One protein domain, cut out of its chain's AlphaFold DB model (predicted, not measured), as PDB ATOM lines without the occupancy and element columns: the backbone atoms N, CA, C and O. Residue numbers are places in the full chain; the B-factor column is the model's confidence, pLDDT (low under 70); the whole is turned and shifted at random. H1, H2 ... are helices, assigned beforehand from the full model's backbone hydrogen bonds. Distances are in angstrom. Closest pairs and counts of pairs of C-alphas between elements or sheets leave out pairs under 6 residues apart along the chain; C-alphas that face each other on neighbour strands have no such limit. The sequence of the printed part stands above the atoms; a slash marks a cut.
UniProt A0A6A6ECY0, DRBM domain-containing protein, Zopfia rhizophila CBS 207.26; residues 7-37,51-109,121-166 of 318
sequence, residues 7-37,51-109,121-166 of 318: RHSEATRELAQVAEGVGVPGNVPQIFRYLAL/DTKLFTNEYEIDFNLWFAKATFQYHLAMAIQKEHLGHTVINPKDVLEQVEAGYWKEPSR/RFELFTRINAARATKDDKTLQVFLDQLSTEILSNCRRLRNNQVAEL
ATOM      1  N   ARG A   7     110.951 144.529 153.142       43.62
ATOM      2  CA  ARG A   7     110.611 143.160 152.715       43.62
ATOM      3  C   ARG A   7     111.103 142.093 153.701       43.62
ATOM      4  O   ARG A   7     110.461 141.064 153.869       43.62
ATOM      5  N   HIS A   8     112.210 142.349 154.404       41.16
ATOM      6  CA  HIS A   8     112.746 141.415 155.394       41.16
ATOM      7  C   HIS A   8     111.902 141.396 156.679       41.16
ATOM      8  O   HIS A   8     111.781 140.346 157.309       41.16
ATOM      9  N   SER A   9     111.296 142.521 157.083       48.16
ATOM     10  CA  SER A   9     110.360 142.542 158.220       48.16
ATOM     11  C   SER A   9     109.041 141.839 157.902       48.16
ATOM     12  O   SER A   9     108.521 141.130 158.757       48.16
ATOM     13  N   GLU A  10     108.534 141.979 156.678       49.25
ATOM     14  CA  GLU A  10     107.285 141.350 156.236       49.25
ATOM     15  C   GLU A  10     107.421 139.822 156.158       49.25
ATOM     16  O   GLU A  10     106.659 139.104 156.800       49.25
ATOM     17  N   ALA A  11     108.492 139.329 155.529       49.25
ATOM     18  CA  ALA A  11     108.828 137.905 155.478       49.25
ATOM     19  C   ALA A  11     109.045 137.273 156.873       49.25
ATOM     20  O   ALA A  11     108.680 136.122 157.111       49.25
ATOM     21  N   THR A  12     109.598 138.036 157.825       49.56
ATOM     22  CA  THR A  12     109.734 137.584 159.225       49.56
ATOM     23  C   THR A  12     108.373 137.531 159.931       49.56
ATOM     24  O   THR A  12     108.158 136.662 160.772       49.56
ATOM     25  N   ARG A  13     107.438 138.429 159.583       57.22
ATOM     26  CA  ARG A  13     106.080 138.448 160.143       57.22
ATOM     27  C   ARG A  13     105.220 137.307 159.606       57.22
ATOM     28  O   ARG A  13     104.499 136.707 160.390       57.22
ATOM     29  N   GLU A  14     105.325 136.970 158.319       55.53
ATOM     30  CA  GLU A  14     104.647 135.789 157.764       55.53
ATOM     31  C   GLU A  14     105.131 134.496 158.434       55.53
ATOM     32  O   GLU A  14     104.309 133.690 158.857       55.53
ATOM     33  N   LEU A  15     106.448 134.321 158.624       52.41
ATOM     34  CA  LEU A  15     106.980 133.169 159.367       52.41
ATOM     35  C   LEU A  15     106.489 133.127 160.821       52.41
ATOM     36  O   LEU A  15     106.206 132.043 161.324       52.41
ATOM     37  N   ALA A  16     106.362 134.278 161.489       54.78
ATOM     38  CA  ALA A  16     105.792 134.341 162.835       54.78
ATOM     39  C   ALA A  16     104.307 133.938 162.848       54.78
ATOM     40  O   ALA A  16     103.915 133.140 163.689       54.78
ATOM     41  N   GLN A  17     103.506 134.402 161.884       59.34
ATOM     42  CA  GLN A  17     102.086 134.045 161.774       59.34
ATOM     43  C   GLN A  17     101.871 132.563 161.433       59.34
ATOM     44  O   GLN A  17     100.977 131.933 161.991       59.34
ATOM     45  N   VAL A  18     102.716 131.974 160.577       53.38
ATOM     46  CA  VAL A  18     102.703 130.524 160.311       53.38
ATOM     47  C   VAL A  18     103.129 129.738 161.557       53.38
ATOM     48  O   VAL A  18     102.492 128.746 161.899       53.38
ATOM     49  N   ALA A  19     104.154 130.189 162.289       50.91
ATOM     50  CA  ALA A  19     104.576 129.550 163.538       50.91
ATOM     51  C   ALA A  19     103.499 129.634 164.641       50.91
ATOM     52  O   ALA A  19     103.265 128.650 165.342       50.91
ATOM     53  N   GLU A  20     102.802 130.765 164.769       51.31
ATOM     54  CA  GLU A  20     101.668 130.933 165.688       51.31
ATOM     55  C   GLU A  20     100.480 130.043 165.293       51.31
ATOM     56  O   GLU A  20      99.929 129.351 166.148       51.31
ATOM     57  N   GLY A  21     100.131 129.979 164.001       46.56
ATOM     58  CA  GLY A  21      99.056 129.119 163.486       46.56
ATOM     59  C   GLY A  21      99.306 127.617 163.675       46.56
ATOM     60  O   GLY A  21      98.357 126.852 163.827       46.56
ATOM     61  N   VAL A  22     100.575 127.199 163.727       41.31
ATOM     62  CA  VAL A  22     101.005 125.808 163.978       41.31
ATOM     63  C   VAL A  22     101.270 125.543 165.479       41.31
ATOM     64  O   VAL A  22     101.646 124.438 165.867       41.31
ATOM     65  N   GLY A  23     101.036 126.524 166.362       34.75
ATOM     66  CA  GLY A  23     101.129 126.357 167.822       34.75
ATOM     67  C   GLY A  23     102.558 126.297 168.376       34.75
ATOM     68  O   GLY A  23     102.816 125.611 169.367       34.75
ATOM     69  N   VAL A  24     103.509 126.980 167.734       45.78
ATOM     70  CA  VAL A  24     104.950 126.859 168.009       45.78
ATOM     71  C   VAL A  24     105.427 127.902 169.036       45.78
ATOM     72  O   VAL A  24     105.235 129.102 168.830       45.78
ATOM     73  N   PRO A  25     106.129 127.511 170.119       41.69
ATOM     74  CA  PRO A  25     106.609 128.457 171.124       41.69
ATOM     75  C   PRO A  25     107.852 129.247 170.667       41.69
ATOM     76  O   PRO A  25     108.984 128.790 170.809       41.69
ATOM     77  N   GLY A  26     107.638 130.472 170.176       39.62
ATOM     78  CA  GLY A  26     108.473 131.677 170.380       39.62
ATOM     79  C   GLY A  26     109.948 131.741 169.931       39.62
ATOM     80  O   GLY A  26     110.492 132.842 169.881       39.62
ATOM     81  N   ASN A  27     110.626 130.635 169.606       46.84
ATOM     82  CA  ASN A  27     112.103 130.578 169.590       46.84
ATOM     83  C   ASN A  27     112.759 130.373 168.208       46.84
ATOM     84  O   ASN A  27     113.949 130.060 168.110       46.84
ATOM     85  N   VAL A  28     112.009 130.621 167.130       47.44
ATOM     86  CA  VAL A  28     112.455 130.508 165.723       47.44
ATOM     87  C   VAL A  28     113.841 131.145 165.445       47.44
ATOM     88  O   VAL A  28     114.651 130.507 164.770       47.44
ATOM     89  N   PRO A  29     114.212 132.330 165.982       45.28
ATOM     90  CA  PRO A  29     115.529 132.928 165.717       45.28
ATOM     91  C   PRO A  29     116.730 132.164 166.302       45.28
ATOM     92  O   PRO A  29     117.843 132.321 165.797       45.28
ATOM     93  N   GLN A  30     116.547 131.361 167.359       46.25
ATOM     94  CA  GLN A  30     117.638 130.555 167.928       46.25
ATOM     95  C   GLN A  30     117.925 129.314 167.076       46.25
ATOM     96  O   GLN A  30     119.084 128.956 166.880       46.25
ATOM     97  N   ILE A  31     116.880 128.722 166.494       45.53
ATOM     98  CA  ILE A  31     116.954 127.557 165.604       45.53
ATOM     99  C   ILE A  31     117.836 127.856 164.379       45.53
ATOM    100  O   ILE A  31     118.770 127.110 164.084       45.53
ATOM    101  N   PHE A  32     117.616 129.000 163.718       45.44
ATOM    102  CA  PHE A  32     118.443 129.427 162.581       45.44
ATOM    103  C   PHE A  32     119.909 129.694 162.957       45.44
ATOM    104  O   PHE A  32     120.799 129.453 162.143       45.44
ATOM    105  N   ARG A  33     120.191 130.151 164.188       46.16
ATOM    106  CA  ARG A  33     121.573 130.270 164.682       46.16
ATOM    107  C   ARG A  33     122.220 128.907 164.896       46.16
ATOM    108  O   ARG A  33     123.390 128.761 164.569       46.16
ATOM    109  N   TYR A  34     121.482 127.926 165.411       40.38
ATOM    110  CA  TYR A  34     122.020 126.592 165.676       40.38
ATOM    111  C   TYR A  34     122.473 125.901 164.381       40.38
ATOM    112  O   TYR A  34     123.613 125.460 164.298       40.38
ATOM    113  N   LEU A  35     121.644 125.935 163.327       42.03
ATOM    114  CA  LEU A  35     122.000 125.390 162.006       42.03
ATOM    115  C   LEU A  35     123.195 126.102 161.346       42.03
ATOM    116  O   LEU A  35     123.971 125.465 160.639       42.03
ATOM    117  N   ALA A  36     123.364 127.407 161.581       45.69
ATOM    118  CA  ALA A  36     124.506 128.170 161.071       45.69
ATOM    119  C   ALA A  36     125.820 127.900 161.836       45.69
ATOM    120  O   ALA A  36     126.892 128.188 161.312       45.69
ATOM    121  N   LEU A  37     125.744 127.368 163.061       36.19
ATOM    122  CA  LEU A  37     126.892 127.101 163.938       36.19
ATOM    123  C   LEU A  37     127.350 125.632 163.926       36.19
ATOM    124  O   LEU A  37     128.432 125.335 164.418       36.19
ATOM    125  N   ASP A  51     127.001 125.365 148.020       44.75
ATOM    126  CA  ASP A  51     126.775 124.975 149.417       44.75
ATOM    127  C   ASP A  51     126.741 126.172 150.360       44.75
ATOM    128  O   ASP A  51     125.832 126.275 151.177       44.75
ATOM    129  N   THR A  52     127.669 127.122 150.212       47.56
ATOM    130  CA  THR A  52     127.538 128.421 150.887       47.56
ATOM    131  C   THR A  52     126.282 129.127 150.395       47.56
ATOM    132  O   THR A  52     125.426 129.453 151.206       47.56
ATOM    133  N   LYS A  53     126.078 129.254 149.077       47.97
ATOM    134  CA  LYS A  53     124.934 129.974 148.472       47.97
ATOM    135  C   LYS A  53     123.553 129.342 148.699       47.97
ATOM    136  O   LYS A  53     122.526 129.973 148.426       47.97
ATOM    137  N   LEU A  54     123.473 128.118 149.219       52.03
ATOM    138  CA  LEU A  54     122.205 127.563 149.684       52.03
ATOM    139  C   LEU A  54     121.763 128.244 150.991       52.03
ATOM    140  O   LEU A  54     120.564 128.464 151.165       52.03
ATOM    141  N   PHE A  55     122.717 128.657 151.832       51.28
ATOM    142  CA  PHE A  55     122.508 129.248 153.159       51.28
ATOM    143  C   PHE A  55     122.966 130.723 153.282       51.28
ATOM    144  O   PHE A  55     122.571 131.394 154.234       51.28
ATOM    145  N   THR A  56     123.746 131.266 152.335       47.44
ATOM    146  CA  THR A  56     124.167 132.679 152.286       47.44
ATOM    147  C   THR A  56     123.251 133.527 151.400       47.44
ATOM    148  O   THR A  56     122.688 133.077 150.403       47.44
ATOM    149  N   ASN A  57     123.076 134.787 151.798       52.59
ATOM    150  CA  ASN A  57     121.958 135.647 151.396       52.59
ATOM    151  C   ASN A  57     122.334 136.628 150.254       52.59
ATOM    152  O   ASN A  57     121.973 137.800 150.297       52.59
ATOM    153  N   GLU A  58     123.149 136.183 149.288       48.56
ATOM    154  CA  GLU A  58     123.981 137.065 148.435       48.56
ATOM    155  C   GLU A  58     123.404 137.488 147.066       48.56
ATOM    156  O   GLU A  58     124.106 138.134 146.291       48.56
ATOM    157  N   TYR A  59     122.151 137.167 146.738       46.38
ATOM    158  CA  TYR A  59     121.508 137.613 145.488       46.38
ATOM    159  C   TYR A  59     120.134 138.231 145.749       46.38
ATOM    160  O   TYR A  59     119.585 138.082 146.843       46.38
ATOM    161  N   GLU A  60     119.580 138.925 144.743       48.53
ATOM    162  CA  GLU A  60     118.179 139.360 144.753       48.53
ATOM    163  C   GLU A  60     117.294 138.202 145.208       48.53
ATOM    164  O   GLU A  60     117.266 137.135 144.591       48.53
ATOM    165  N   ILE A  61     116.638 138.399 146.352       57.34
ATOM    166  CA  ILE A  61     115.989 137.313 147.074       57.34
ATOM    167  C   ILE A  61     114.739 136.911 146.295       57.34
ATOM    168  O   ILE A  61     113.685 137.534 146.446       57.34
ATOM    169  N   ASP A  62     114.850 135.850 145.490       79.00
ATOM    170  CA  ASP A  62     113.690 135.075 145.063       79.00
ATOM    171  C   ASP A  62     112.997 134.576 146.330       79.00
ATOM    172  O   ASP A  62     113.458 133.670 147.029       79.00
ATOM    173  N   PHE A  63     111.895 135.246 146.644       80.75
ATOM    174  CA  PHE A  63     111.118 135.024 147.845       80.75
ATOM    175  C   PHE A  63     110.574 133.594 147.925       80.75
ATOM    176  O   PHE A  63     110.476 133.050 149.022       80.75
ATOM    177  N   ASN A  64     110.295 132.957 146.784       84.56
ATOM    178  CA  ASN A  64     109.826 131.574 146.728       84.56
ATOM    179  C   ASN A  64     110.959 130.608 147.098       84.56
ATOM    180  O   ASN A  64     110.773 129.688 147.899       84.56
ATOM    181  N   LEU A  65     112.165 130.834 146.568       83.38
ATOM    182  CA  LEU A  65     113.336 130.032 146.922       83.38
ATOM    183  C   LEU A  65     113.736 130.234 148.393       83.38
ATOM    184  O   LEU A  65     114.048 129.263 149.080       83.38
ATOM    185  N   TRP A  66     113.703 131.473 148.892       85.94
ATOM    186  CA  TRP A  66     113.953 131.776 150.304       85.94
ATOM    187  C   TRP A  66     112.923 131.110 151.224       85.94
ATOM    188  O   TRP A  66     113.313 130.448 152.185       85.94
ATOM    189  N   PHE A  67     111.631 131.227 150.902       88.44
ATOM    190  CA  PHE A  67     110.547 130.627 151.678       88.44
ATOM    191  C   PHE A  67     110.707 129.108 151.752       88.44
ATOM    192  O   PHE A  67     110.778 128.555 152.844       88.44
ATOM    193  N   ALA A  68     110.864 128.435 150.608       90.38
ATOM    194  CA  ALA A  68     110.988 126.982 150.574       90.38
ATOM    195  C   ALA A  68     112.220 126.460 151.335       90.38
ATOM    196  O   ALA A  68     112.126 125.457 152.048       90.38
ATOM    197  N   LYS A  69     113.357 127.168 151.257       88.06
ATOM    198  CA  LYS A  69     114.539 126.874 152.082       88.06
ATOM    199  C   LYS A  69     114.243 127.026 153.576       88.06
ATOM    200  O   LYS A  69     114.571 126.125 154.342       88.06
ATOM    201  N   ALA A  70     113.620 128.134 153.988       89.56
ATOM    202  CA  ALA A  70     113.292 128.402 155.387       89.56
ATOM    203  C   ALA A  70     112.310 127.362 155.956       89.56
ATOM    204  O   ALA A  70     112.525 126.861 157.058       89.56
ATOM    205  N   THR A  71     111.293 126.971 155.182       92.75
ATOM    206  CA  THR A  71     110.359 125.887 155.517       92.75
ATOM    207  C   THR A  71     111.088 124.560 155.730       92.75
ATOM    208  O   THR A  71     110.922 123.937 156.776       92.75
ATOM    209  N   PHE A  72     111.941 124.135 154.790       92.62
ATOM    210  CA  PHE A  72     112.706 122.892 154.941       92.62
ATOM    211  C   PHE A  72     113.634 122.928 156.166       92.62
ATOM    212  O   PHE A  72     113.628 121.996 156.968       92.62
ATOM    213  N   GLN A  73     114.390 124.016 156.347       89.94
ATOM    214  CA  GLN A  73     115.290 124.205 157.491       89.94
ATOM    215  C   GLN A  73     114.540 124.153 158.827       89.94
ATOM    216  O   GLN A  73     115.021 123.530 159.771       89.94
ATOM    217  N   TYR A  74     113.351 124.758 158.896       92.31
ATOM    218  CA  TYR A  74     112.488 124.705 160.071       92.31
ATOM    219  C   TYR A  74     112.053 123.267 160.397       92.31
ATOM    220  O   TYR A  74     112.289 122.802 161.511       92.31
ATOM    221  N   HIS A  75     111.493 122.525 159.434       92.69
ATOM    222  CA  HIS A  75     111.065 121.140 159.673       92.69
ATOM    223  C   HIS A  75     112.238 120.201 159.993       92.69
ATOM    224  O   HIS A  75     112.106 119.343 160.865       92.69
ATOM    225  N   LEU A  76     113.399 120.397 159.361       90.31
ATOM    226  CA  LEU A  76     114.622 119.663 159.689       90.31
ATOM    227  C   LEU A  76     115.071 119.920 161.127       90.31
ATOM    228  O   LEU A  76     115.347 118.971 161.860       90.31
ATOM    229  N   ALA A  77     115.102 121.179 161.558       87.19
ATOM    230  CA  ALA A  77     115.480 121.497 162.925       87.19
ATOM    231  C   ALA A  77     114.462 120.975 163.949       87.19
ATOM    232  O   ALA A  77     114.869 120.451 164.980       87.19
ATOM    233  N   MET A  78     113.160 121.030 163.645       88.88
ATOM    234  CA  MET A  78     112.120 120.426 164.486       88.88
ATOM    235  C   MET A  78     112.262 118.900 164.579       88.88
ATOM    236  O   MET A  78     112.050 118.341 165.654       88.88
ATOM    237  N   ALA A  79     112.660 118.216 163.501       88.12
ATOM    238  CA  ALA A  79     112.945 116.781 163.523       88.12
ATOM    239  C   ALA A  79     114.189 116.453 164.371       88.12
ATOM    240  O   ALA A  79     114.125 115.576 165.231       88.12
ATOM    241  N   ILE A  80     115.290 117.192 164.188       83.56
ATOM    242  CA  ILE A  80     116.525 117.049 164.984       83.56
ATOM    243  C   ILE A  80     116.256 117.331 166.468       83.56
ATOM    244  O   ILE A  80     116.721 116.587 167.331       83.56
ATOM    245  N   GLN A  81     115.476 118.374 166.770       82.94
ATOM    246  CA  GLN A  81     115.067 118.702 168.129       82.94
ATOM    247  C   GLN A  81     114.208 117.579 168.713       82.94
ATOM    248  O   GLN A  81     114.542 117.073 169.773       82.94
ATOM    249  N   LYS A  82     113.151 117.131 168.026       82.12
ATOM    250  CA  LYS A  82     112.223 116.106 168.536       82.12
ATOM    251  C   LYS A  82     112.891 114.753 168.813       82.12
ATOM    252  O   LYS A  82     112.510 114.087 169.769       82.12
ATOM    253  N   GLU A  83     113.885 114.359 168.016       74.50
ATOM    254  CA  GLU A  83     114.660 113.118 168.209       74.50
ATOM    255  C   GLU A  83     115.822 113.272 169.227       74.50
ATOM    256  O   GLU A  83     116.648 112.364 169.352       74.50
ATOM    257  N   HIS A  84     115.896 114.421 169.920       55.16
ATOM    258  CA  HIS A  84     116.682 114.748 171.123       55.16
ATOM    259  C   HIS A  84     117.832 113.794 171.498       55.16
ATOM    260  O   HIS A  84     117.694 112.991 172.415       55.16
ATOM    261  N   LEU A  85     119.022 113.976 170.909       51.59
ATOM    262  CA  LEU A  85     120.281 113.595 171.584       51.59
ATOM    263  C   LEU A  85     121.471 114.549 171.334       51.59
ATOM    264  O   LEU A  85     122.574 114.268 171.783       51.59
ATOM    265  N   GLY A  86     121.300 115.669 170.617       51.59
ATOM    266  CA  GLY A  86     122.403 116.619 170.369       51.59
ATOM    267  C   GLY A  86     123.583 116.057 169.555       51.59
ATOM    268  O   GLY A  86     124.603 116.724 169.418       51.59
ATOM    269  N   HIS A  87     123.455 114.844 169.005       53.31
ATOM    270  CA  HIS A  87     124.489 114.218 168.190       53.31
ATOM    271  C   HIS A  87     124.606 114.910 166.829       53.31
ATOM    272  O   HIS A  87     123.692 114.882 166.007       53.31
ATOM    273  N   THR A  88     125.781 115.478 166.587       54.91
ATOM    274  CA  THR A  88     126.172 116.305 165.436       54.91
ATOM    275  C   THR A  88     126.332 115.552 164.106       54.91
ATOM    276  O   THR A  88     126.827 116.122 163.141       54.91
ATOM    277  N   VAL A  89     125.932 114.277 164.030       69.62
ATOM    278  CA  VAL A  89     126.311 113.358 162.934       69.62
ATOM    279  C   VAL A  89     125.350 113.395 161.730       69.62
ATOM    280  O   VAL A  89     125.693 112.936 160.640       69.62
ATOM    281  N   ILE A  90     124.149 113.969 161.883       77.12
ATOM    282  CA  ILE A  90     123.193 114.107 160.771       77.12
ATOM    283  C   ILE A  90     123.523 115.365 159.963       77.12
ATOM    284  O   ILE A  90     123.153 116.478 160.332       77.12
ATOM    285  N   ASN A  91     124.184 115.172 158.823       81.56
ATOM    286  CA  ASN A  91     124.438 116.213 157.833       81.56
ATOM    287  C   ASN A  91     123.120 116.660 157.151       81.56
ATOM    288  O   ASN A  91     122.467 115.849 156.485       81.56
ATOM    289  N   PRO A  92     122.730 117.950 157.241       82.75
ATOM    290  CA  PRO A  92     121.528 118.482 156.593       82.75
ATOM    291  C   PRO A  92     121.448 118.252 155.079       82.75
ATOM    292  O   PRO A  92     120.344 118.130 154.544       82.75
ATOM    293  N   LYS A  93     122.594 118.196 154.383       82.75
ATOM    294  CA  LYS A  93     122.646 117.970 152.931       82.75
ATOM    295  C   LYS A  93     122.179 116.564 152.567       82.75
ATOM    296  O   LYS A  93     121.413 116.415 151.621       82.75
ATOM    297  N   ASP A  94     122.578 115.560 153.344       83.31
ATOM    298  CA  ASP A  94     122.258 114.158 153.059       83.31
ATOM    299  C   ASP A  94     120.770 113.885 153.312       83.31
ATOM    300  O   ASP A  94     120.132 113.140 152.566       83.31
ATOM    301  N   VAL A  95     120.178 114.546 154.317       87.50
ATOM    302  CA  VAL A  95     118.722 114.525 154.535       87.50
ATOM    303  C   VAL A  95     117.998 115.181 153.359       87.50
ATOM    304  O   VAL A  95     117.046 114.602 152.842       87.50
ATOM    305  N   LEU A  96     118.456 116.357 152.911       87.94
ATOM    306  CA  LEU A  96     117.878 117.061 151.764       87.94
ATOM    307  C   LEU A  96     117.942 116.209 150.489       87.94
ATOM    308  O   LEU A  96     116.920 116.041 149.830       87.94
ATOM    309  N   GLU A  97     119.097 115.621 150.169       83.88
ATOM    310  CA  GLU A  97     119.276 114.775 148.984       83.88
ATOM    311  C   GLU A  97     118.419 113.499 149.056       83.88
ATOM    312  O   GLU A  97     117.820 113.107 148.054       83.88
ATOM    313  N   GLN A  98     118.278 112.876 150.232       85.19
ATOM    314  CA  GLN A  98     117.414 111.701 150.401       85.19
ATOM    315  C   GLN A  98     115.915 112.017 150.314       85.19
ATOM    316  O   GLN A  98     115.171 111.222 149.732       85.19
ATOM    317  N   VAL A  99     115.470 113.150 150.867       89.06
ATOM    318  CA  VAL A  99     114.086 113.636 150.731       89.06
ATOM    319  C   VAL A  99     113.804 113.984 149.269       89.06
ATOM    320  O   VAL A  99     112.819 113.518 148.698       89.06
ATOM    321  N   GLU A 100     114.700 114.720 148.609       86.56
ATOM    322  CA  GLU A 100     114.527 115.080 147.201       86.56
ATOM    323  C   GLU A 100     114.504 113.836 146.295       86.56
ATOM    324  O   GLU A 100     113.638 113.718 145.430       86.56
ATOM    325  N   ALA A 101     115.369 112.843 146.547       80.56
ATOM    326  CA  ALA A 101     115.355 111.542 145.870       80.56
ATOM    327  C   ALA A 101     114.027 110.770 146.015       80.56
ATOM    328  O   ALA A 101     113.729 109.923 145.169       80.56
ATOM    329  N   GLY A 102     113.229 111.048 147.053       80.50
ATOM    330  CA  GLY A 102     111.851 110.570 147.180       80.50
ATOM    331  C   GLY A 102     110.928 111.219 146.147       80.50
ATOM    332  O   GLY A 102     110.289 110.520 145.359       80.50
ATOM    333  N   TYR A 103     110.939 112.552 146.068       78.00
ATOM    334  CA  TYR A 103     110.116 113.312 145.121       78.00
ATOM    335  C   TYR A 103     110.438 113.028 143.643       78.00
ATOM    336  O   TYR A 103     109.523 113.032 142.817       78.00
ATOM    337  N   TRP A 104     111.688 112.676 143.312       71.38
ATOM    338  CA  TRP A 104     112.062 112.177 141.977       71.38
ATOM    339  C   TRP A 104     111.446 110.813 141.625       71.38
ATOM    340  O   TRP A 104     111.193 110.541 140.452       71.38
ATOM    341  N   LYS A 105     111.225 109.940 142.617       59.06
ATOM    342  CA  LYS A 105     110.680 108.584 142.416       59.06
ATOM    343  C   LYS A 105     109.153 108.544 142.388       59.06
ATOM    344  O   LYS A 105     108.600 107.630 141.783       59.06
ATOM    345  N   GLU A 106     108.485 109.549 142.954       55.06
ATOM    346  CA  GLU A 106     107.034 109.755 142.841       55.06
ATOM    347  C   GLU A 106     106.699 111.094 142.131       55.06
ATOM    348  O   GLU A 106     106.296 112.072 142.777       55.06
ATOM    349  N   PRO A 107     106.807 111.168 140.782       49.84
ATOM    350  CA  PRO A 107     106.400 112.349 140.006       49.84
ATOM    351  C   PRO A 107     104.898 112.675 140.080       49.84
ATOM    352  O   PRO A 107     104.484 113.762 139.693       49.84
ATOM    353  N   SER A 108     104.062 111.740 140.544       45.94
ATOM    354  CA  SER A 108     102.602 111.800 140.418       45.94
ATOM    355  C   SER A 108     101.878 111.595 141.752       45.94
ATOM    356  O   SER A 108     101.168 110.607 141.941       45.94
ATOM    357  N   ARG A 109     102.038 112.541 142.687       44.88
ATOM    358  CA  ARG A 109     101.291 112.542 143.958       44.88
ATOM    359  C   ARG A 109     100.827 113.943 144.376       44.88
ATOM    360  O   ARG A 109     101.179 114.428 145.442       44.88
ATOM    361  N   ARG A 121     117.939 119.268 141.374       61.75
ATOM    362  CA  ARG A 121     118.234 119.756 142.747       61.75
ATOM    363  C   ARG A 121     117.290 120.862 143.278       61.75
ATOM    364  O   ARG A 121     117.719 121.723 144.047       61.75
ATOM    365  N   PHE A 122     116.046 120.927 142.794       72.38
ATOM    366  CA  PHE A 122     115.053 121.923 143.236       72.38
ATOM    367  C   PHE A 122     113.614 121.385 143.365       72.38
ATOM    368  O   PHE A 122     112.719 122.158 143.702       72.38
ATOM    369  N   GLU A 123     113.362 120.088 143.143       84.50
ATOM    370  CA  GLU A 123     111.998 119.530 143.050       84.50
ATOM    371  C   GLU A 123     111.203 119.737 144.349       84.50
ATOM    372  O   GLU A 123     110.066 120.212 144.330       84.50
ATOM    373  N   LEU A 124     111.835 119.471 145.497       89.00
ATOM    374  CA  LEU A 124     111.256 119.728 146.818       89.00
ATOM    375  C   LEU A 124     110.850 121.203 146.993       89.00
ATOM    376  O   LEU A 124     109.759 121.497 147.481       89.00
ATOM    377  N   PHE A 125     111.711 122.140 146.589       90.38
ATOM    378  CA  PHE A 125     111.437 123.569 146.736       90.38
ATOM    379  C   PHE A 125     110.339 124.041 145.772       90.38
ATOM    380  O   PHE A 125     109.511 124.870 146.158       90.38
ATOM    381  N   THR A 126     110.262 123.475 144.564       88.44
ATOM    382  CA  THR A 126     109.118 123.662 143.658       88.44
ATOM    383  C   THR A 126     107.825 123.171 144.311       88.44
ATOM    384  O   THR A 126     106.836 123.903 144.303       88.44
ATOM    385  N   ARG A 127     107.820 121.989 144.945       89.38
ATOM    386  CA  ARG A 127     106.624 121.430 145.607       89.38
ATOM    387  C   ARG A 127     106.176 122.219 146.839       89.38
ATOM    388  O   ARG A 127     104.982 122.476 146.955       89.38
ATOM    389  N   ILE A 128     107.096 122.689 147.690       91.25
ATOM    390  CA  ILE A 128     106.763 123.592 148.814       91.25
ATOM    391  C   ILE A 128     106.066 124.862 148.297       91.25
ATOM    392  O   ILE A 128     105.026 125.270 148.819       91.25
ATOM    393  N   ASN A 129     106.605 125.471 147.237       90.50
ATOM    394  CA  ASN A 129     106.018 126.674 146.647       90.50
ATOM    395  C   ASN A 129     104.688 126.395 145.932       90.50
ATOM    396  O   ASN A 129     103.773 127.209 146.033       90.50
ATOM    397  N   ALA A 130     104.538 125.244 145.273       88.75
ATOM    398  CA  ALA A 130     103.278 124.824 144.667       88.75
ATOM    399  C   ALA A 130     102.183 124.606 145.724       88.75
ATOM    400  O   ALA A 130     101.071 125.099 145.547       88.75
ATOM    401  N   ALA A 131     102.504 123.951 146.848       89.44
ATOM    402  CA  ALA A 131     101.587 123.777 147.973       89.44
ATOM    403  C   ALA A 131     101.130 125.133 148.536       89.44
ATOM    404  O   ALA A 131      99.928 125.361 148.676       89.44
ATOM    405  N   ARG A 132     102.060 126.079 148.747       88.88
ATOM    406  CA  ARG A 132     101.742 127.463 149.152       88.88
ATOM    407  C   ARG A 132     100.854 128.181 148.126       88.88
ATOM    408  O   ARG A 132      99.918 128.883 148.502       88.88
ATOM    409  N   ALA A 133     101.133 128.017 146.834       89.94
ATOM    410  CA  ALA A 133     100.426 128.708 145.756       89.94
ATOM    411  C   ALA A 133      98.947 128.297 145.612       89.94
ATOM    412  O   ALA A 133      98.183 129.038 144.993       89.94
ATOM    413  N   THR A 134      98.525 127.172 146.205       88.31
ATOM    414  CA  THR A 134      97.115 126.737 146.213       88.31
ATOM    415  C   THR A 134      96.174 127.704 146.937       88.31
ATOM    416  O   THR A 134      94.988 127.731 146.617       88.31
ATOM    417  N   LYS A 135      96.693 128.510 147.881       82.31
ATOM    418  CA  LYS A 135      95.916 129.370 148.798       82.31
ATOM    419  C   LYS A 135      94.899 128.616 149.671       82.31
ATOM    420  O   LYS A 135      93.995 129.241 150.218       82.31
ATOM    421  N   ASP A 136      95.048 127.299 149.803       90.38
ATOM    422  CA  ASP A 136      94.327 126.490 150.782       90.38
ATOM    423  C   ASP A 136      95.289 126.098 151.908       90.38
ATOM    424  O   ASP A 136      96.165 125.245 151.731       90.38
ATOM    425  N   ASP A 137      95.104 126.712 153.077       88.94
ATOM    426  CA  ASP A 137      95.919 126.458 154.268       88.94
ATOM    427  C   ASP A 137      95.894 124.976 154.668       88.94
ATOM    428  O   ASP A 137      96.890 124.450 155.165       88.94
ATOM    429  N   LYS A 138      94.794 124.260 154.389       92.69
ATOM    430  CA  LYS A 138      94.687 122.824 154.660       92.69
ATOM    431  C   LYS A 138      95.593 122.007 153.741       92.69
ATOM    432  O   LYS A 138      96.281 121.108 154.221       92.69
ATOM    433  N   THR A 139      95.619 122.306 152.443       87.75
ATOM    434  CA  THR A 139      96.526 121.658 151.483       87.75
ATOM    435  C   THR A 139      97.987 121.942 151.822       87.75
ATOM    436  O   THR A 139      98.800 121.015 151.802       87.75
ATOM    437  N   LEU A 140      98.323 123.182 152.198       89.44
ATOM    438  CA  LEU A 140      99.669 123.514 152.665       89.44
ATOM    439  C   LEU A 140     100.026 122.732 153.938       89.44
ATOM    440  O   LEU A 140     101.064 122.079 153.960       89.44
ATOM    441  N   GLN A 141      99.164 122.725 154.960       92.44
ATOM    442  CA  GLN A 141      99.434 122.016 156.215       92.44
ATOM    443  C   GLN A 141      99.624 120.509 155.999       92.44
ATOM    444  O   GLN A 141     100.599 119.944 156.485       92.44
ATOM    445  N   VAL A 142      98.761 119.866 155.202       93.56
ATOM    446  CA  VAL A 142      98.892 118.437 154.861       93.56
ATOM    447  C   VAL A 142     100.225 118.144 154.166       93.56
ATOM    448  O   VAL A 142     100.855 117.127 154.458       93.56
ATOM    449  N   PHE A 143     100.684 119.027 153.276       93.06
ATOM    450  CA  PHE A 143     101.999 118.897 152.649       93.06
ATOM    451  C   PHE A 143     103.144 119.068 153.666       93.06
ATOM    452  O   PHE A 143     104.101 118.296 153.645       93.06
ATOM    453  N   LEU A 144     103.052 120.036 154.583       93.25
ATOM    454  CA  LEU A 144     104.064 120.257 155.623       93.25
ATOM    455  C   LEU A 144     104.142 119.092 156.624       93.25
ATOM    456  O   LEU A 144     105.241 118.711 157.028       93.25
ATOM    457  N   ASP A 145     103.014 118.473 156.972       93.44
ATOM    458  CA  ASP A 145     102.964 117.285 157.834       93.44
ATOM    459  C   ASP A 145     103.600 116.058 157.150       93.44
ATOM    460  O   ASP A 145     104.343 115.296 157.784       93.44
ATOM    461  N   GLN A 146     103.372 115.889 155.841       93.12
ATOM    462  CA  GLN A 146     104.033 114.867 155.017       93.12
ATOM    463  C   GLN A 146     105.546 115.104 154.956       93.12
ATOM    464  O   GLN A 146     106.313 114.216 155.325       93.12
ATOM    465  N   LEU A 147     105.974 116.321 154.603       93.44
ATOM    466  CA  LEU A 147     107.384 116.717 154.557       93.44
ATOM    467  C   LEU A 147     108.086 116.503 155.907       93.44
ATOM    468  O   LEU A 147     109.184 115.955 155.957       93.44
ATOM    469  N   SER A 148     107.440 116.884 157.011       94.25
ATOM    470  CA  SER A 148     107.929 116.662 158.377       94.25
ATOM    471  C   SER A 148     108.150 115.170 158.667       94.25
ATOM    472  O   SER A 148     109.191 114.775 159.197       94.25
ATOM    473  N   THR A 149     107.203 114.322 158.254       93.25
ATOM    474  CA  THR A 149     107.274 112.860 158.414       93.25
ATOM    475  C   THR A 149     108.384 112.242 157.557       93.25
ATOM    476  O   THR A 149     109.126 111.378 158.032       93.25
ATOM    477  N   GLU A 150     108.544 112.698 156.314       93.00
ATOM    478  CA  GLU A 150     109.614 112.261 155.413       93.00
ATOM    479  C   GLU A 150     110.996 112.663 155.932       93.00
ATOM    480  O   GLU A 150     111.888 111.817 156.006       93.00
ATOM    481  N   ILE A 151     111.183 113.918 156.345       92.44
ATOM    482  CA  ILE A 151     112.428 114.409 156.955       92.44
ATOM    483  C   ILE A 151     112.792 113.549 158.169       92.44
ATOM    484  O   ILE A 151     113.906 113.036 158.246       92.44
ATOM    485  N   LEU A 152     111.840 113.320 159.081       90.94
ATOM    486  CA  LEU A 152     112.042 112.501 160.278       90.94
ATOM    487  C   LEU A 152     112.461 111.061 159.933       90.94
ATOM    488  O   LEU A 152     113.387 110.515 160.533       90.94
ATOM    489  N   SER A 153     111.811 110.457 158.935       90.75
ATOM    490  CA  SER A 153     112.129 109.114 158.439       90.75
ATOM    491  C   SER A 153     113.541 109.032 157.843       90.75
ATOM    492  O   SER A 153     114.304 108.119 158.168       90.75
ATOM    493  N   ASN A 154     113.936 110.019 157.035       90.25
ATOM    494  CA  ASN A 154     115.268 110.080 156.430       90.25
ATOM    495  C   ASN A 154     116.370 110.337 157.475       90.25
ATOM    496  O   ASN A 154     117.397 109.663 157.431       90.25
ATOM    497  N   CYS A 155     116.136 111.208 158.463       88.06
ATOM    498  CA  CYS A 155     117.033 111.399 159.610       88.06
ATOM    499  C   CYS A 155     117.279 110.084 160.372       88.06
ATOM    500  O   CYS A 155     118.427 109.730 160.644       88.06
ATOM    501  N   ARG A 156     116.217 109.321 160.669       87.25
ATOM    502  CA  ARG A 156     116.327 108.001 161.318       87.25
ATOM    503  C   ARG A 156     117.075 106.988 160.450       87.25
ATOM    504  O   ARG A 156     117.920 106.261 160.962       87.25
ATOM    505  N   ARG A 157     116.810 106.952 159.139       86.00
ATOM    506  CA  ARG A 157     117.502 106.050 158.203       86.00
ATOM    507  C   ARG A 157     118.999 106.346 158.118       86.00
ATOM    508  O   ARG A 157     119.792 105.419 158.218       86.00
ATOM    509  N   LEU A 158     119.382 107.614 157.962       84.50
ATOM    510  CA  LEU A 158     120.786 108.040 157.939       84.50
ATOM    511  C   LEU A 158     121.521 107.622 159.213       84.50
ATOM    512  O   LEU A 158     122.582 107.011 159.130       84.50
ATOM    513  N   ARG A 159     120.905 107.864 160.374       80.94
ATOM    514  CA  ARG A 159     121.433 107.454 161.676       80.94
ATOM    515  C   ARG A 159     121.653 105.942 161.763       80.94
ATOM    516  O   ARG A 159     122.736 105.510 162.137       80.94
ATOM    517  N   ASN A 160     120.654 105.144 161.393       81.50
ATOM    518  CA  ASN A 160     120.742 103.684 161.465       81.50
ATOM    519  C   ASN A 160     121.802 103.120 160.505       81.50
ATOM    520  O   ASN A 160     122.503 102.177 160.860       81.50
ATOM    521  N   ASN A 161     121.953 103.716 159.319       74.62
ATOM    522  CA  ASN A 161     122.987 103.325 158.362       74.62
ATOM    523  C   ASN A 161     124.403 103.644 158.880       74.62
ATOM    524  O   ASN A 161     125.293 102.820 158.721       74.62
ATOM    525  N   GLN A 162     124.605 104.793 159.537       61.91
ATOM    526  CA  GLN A 162     125.895 105.159 160.145       61.91
ATOM    527  C   GLN A 162     126.260 104.269 161.346       61.91
ATOM    528  O   GLN A 162     127.422 103.918 161.518       61.91
ATOM    529  N   VAL A 163     125.281 103.867 162.167       55.84
ATOM    530  CA  VAL A 163     125.517 102.914 163.273       55.84
ATOM    531  C   VAL A 163     125.936 101.542 162.733       55.84
ATOM    532  O   VAL A 163     126.860 100.937 163.266       55.84
ATOM    533  N   ALA A 164     125.333 101.086 161.631       49.62
ATOM    534  CA  ALA A 164     125.680  99.810 161.004       49.62
ATOM    535  C   ALA A 164     127.115  99.750 160.434       49.62
ATOM    536  O   ALA A 164     127.652  98.655 160.292       49.62
ATOM    537  N   GLU A 165     127.742 100.891 160.124       39.97
ATOM    538  CA  GLU A 165     129.158 100.950 159.726       39.97
ATOM    539  C   GLU A 165     130.116 100.930 160.933       39.97
ATOM    540  O   GLU A 165     131.255 100.495 160.788       39.97
ATOM    541  N   LEU A 166     129.660 101.334 162.127       43.28
ATOM    542  CA  LEU A 166     130.452 101.316 163.367       43.28
ATOM    543  C   LEU A 166     130.368  99.975 164.119       43.28
ATOM    544  O   LEU A 166     131.363  99.542 164.690       43.28
TER     545      LEU A 166
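Overview. This is residues 7 to 37, 51 to 109 and 121 to 166 of the 318 residues of the protein "DRBM domain-containing protein" of Zopfia rhizophila CBS 207.26 (UniProt A0A6A6ECY0). A compact cluster of crossing helices is built round H4, which runs through the middle; the hairpin of H6 and the very long H7 packs on it, H6 crossing H4 at its first half and H7 at its second. H5 crosses H7 and packs on H6 as well, while H2 crosses H4 on the side away from H6. H1 and H3 lie loosely at the periphery, near H4 without touching it. The printed part has 136 residues with seven named helices, H1 to H7 in order along the chain, and no named strand; the class is all helix, and the packing is mostly crossed, with 1 of 6 touching pairs at a shallow tilt. The whole is compact, with a radius of gyration of the C-alphas of 15.2 A, and rounded, spanning 47 by 36 by 32 A.

Arrangement. The longest helix is H7, residues 137 to 166. H6, residues 123 to 133, forms a helical hairpin with it, at a shallow tilt of 22 degrees, opposite ways; they touch, with the closest C-alphas, those of Ala 131 and Leu 140, 5.1 A apart. H4, residues 63 to 82, has its centre nearest to the mean of the C-alphas, at 2.7 A. H4 touches H7 with residues 75 to 80 alone, at a steep tilt of 54 degrees, the same way; the closest C-alphas are those of Ala 79 and Leu 152, 5.4 A apart. With residues 64 to 71 alone H4 touches H6, about perpendicular at 75 degrees, where the closest C-alphas, of Ala 68 and Phe 125, are 5.2 A apart. H5, residues 92 to 105, touches H7 with residues 94 to 99 alone, at a steep tilt of 64 degrees, opposite ways, closest at the C-alphas of Val 95 and Asn 154, 5.9 A. H5 also touches H6, with residues 99 to 104 alone, about perpendicular at 78 degrees, and the closest C-alphas, of Glu 100 and Leu 124, are 5.7 A apart. H4 and H5 are close but not clearly touching, with the C-alphas of Leu 76 and Pro 92 closest at 7.7 A. H2, residues 28 to 37, touches H4 about perpendicular at 85 degrees, and its Ile 31 has its C-alpha 6.8 A from that of Ala 77, the closest pair. H1, residues 7 to 21, is near H4, with 9 pairs of C-alphas within 10 A, and near H2, with 5. H3, residues 51 to 55, is near H4, with 7 such pairs. Among the pairs that are apart are H1 and H7, and H3 and H5. In H1, H4, H6 and H7 every O i to N i+4 pair is within hydrogen-bond range; in H2 5 of 6 are, in H5 9 of 10, and in H3 0 of 1, beside 1 of 2 O i to N i+3 pairs.

Along the chain. H1 begins at C-alpha 7, (110.611, 143.160, 152.715), and is 21.1 A long from first to last C-alpha. H2 measures 14.9 A, H3 7.1 A, H5 20.4 A and H6 15.0 A. H4 starts at C-alpha 63, (111.118, 135.024, 147.845), and is 28.1 A long. H7 is 43.7 A long and ends at C-alpha 166, (130.452, 101.316, 163.367).

Size, cuts and confidence. The two C-alphas farthest apart are those of Arg 7 and Leu 166, at 47.5 A. Residues 38 to 50 are not printed, and C-alphas 37 and 51 are 14.7 A apart across that cut; residues 110 to 120 are not printed either, with 18.5 A between C-alphas 109 and 121. Of the links that are printed whole, H6 to H7 is tight and the others are short. Mean pLDDT of the printed part is 70.6; 59 residues are under 70, among them residues 7 to 37 and 51 to 61.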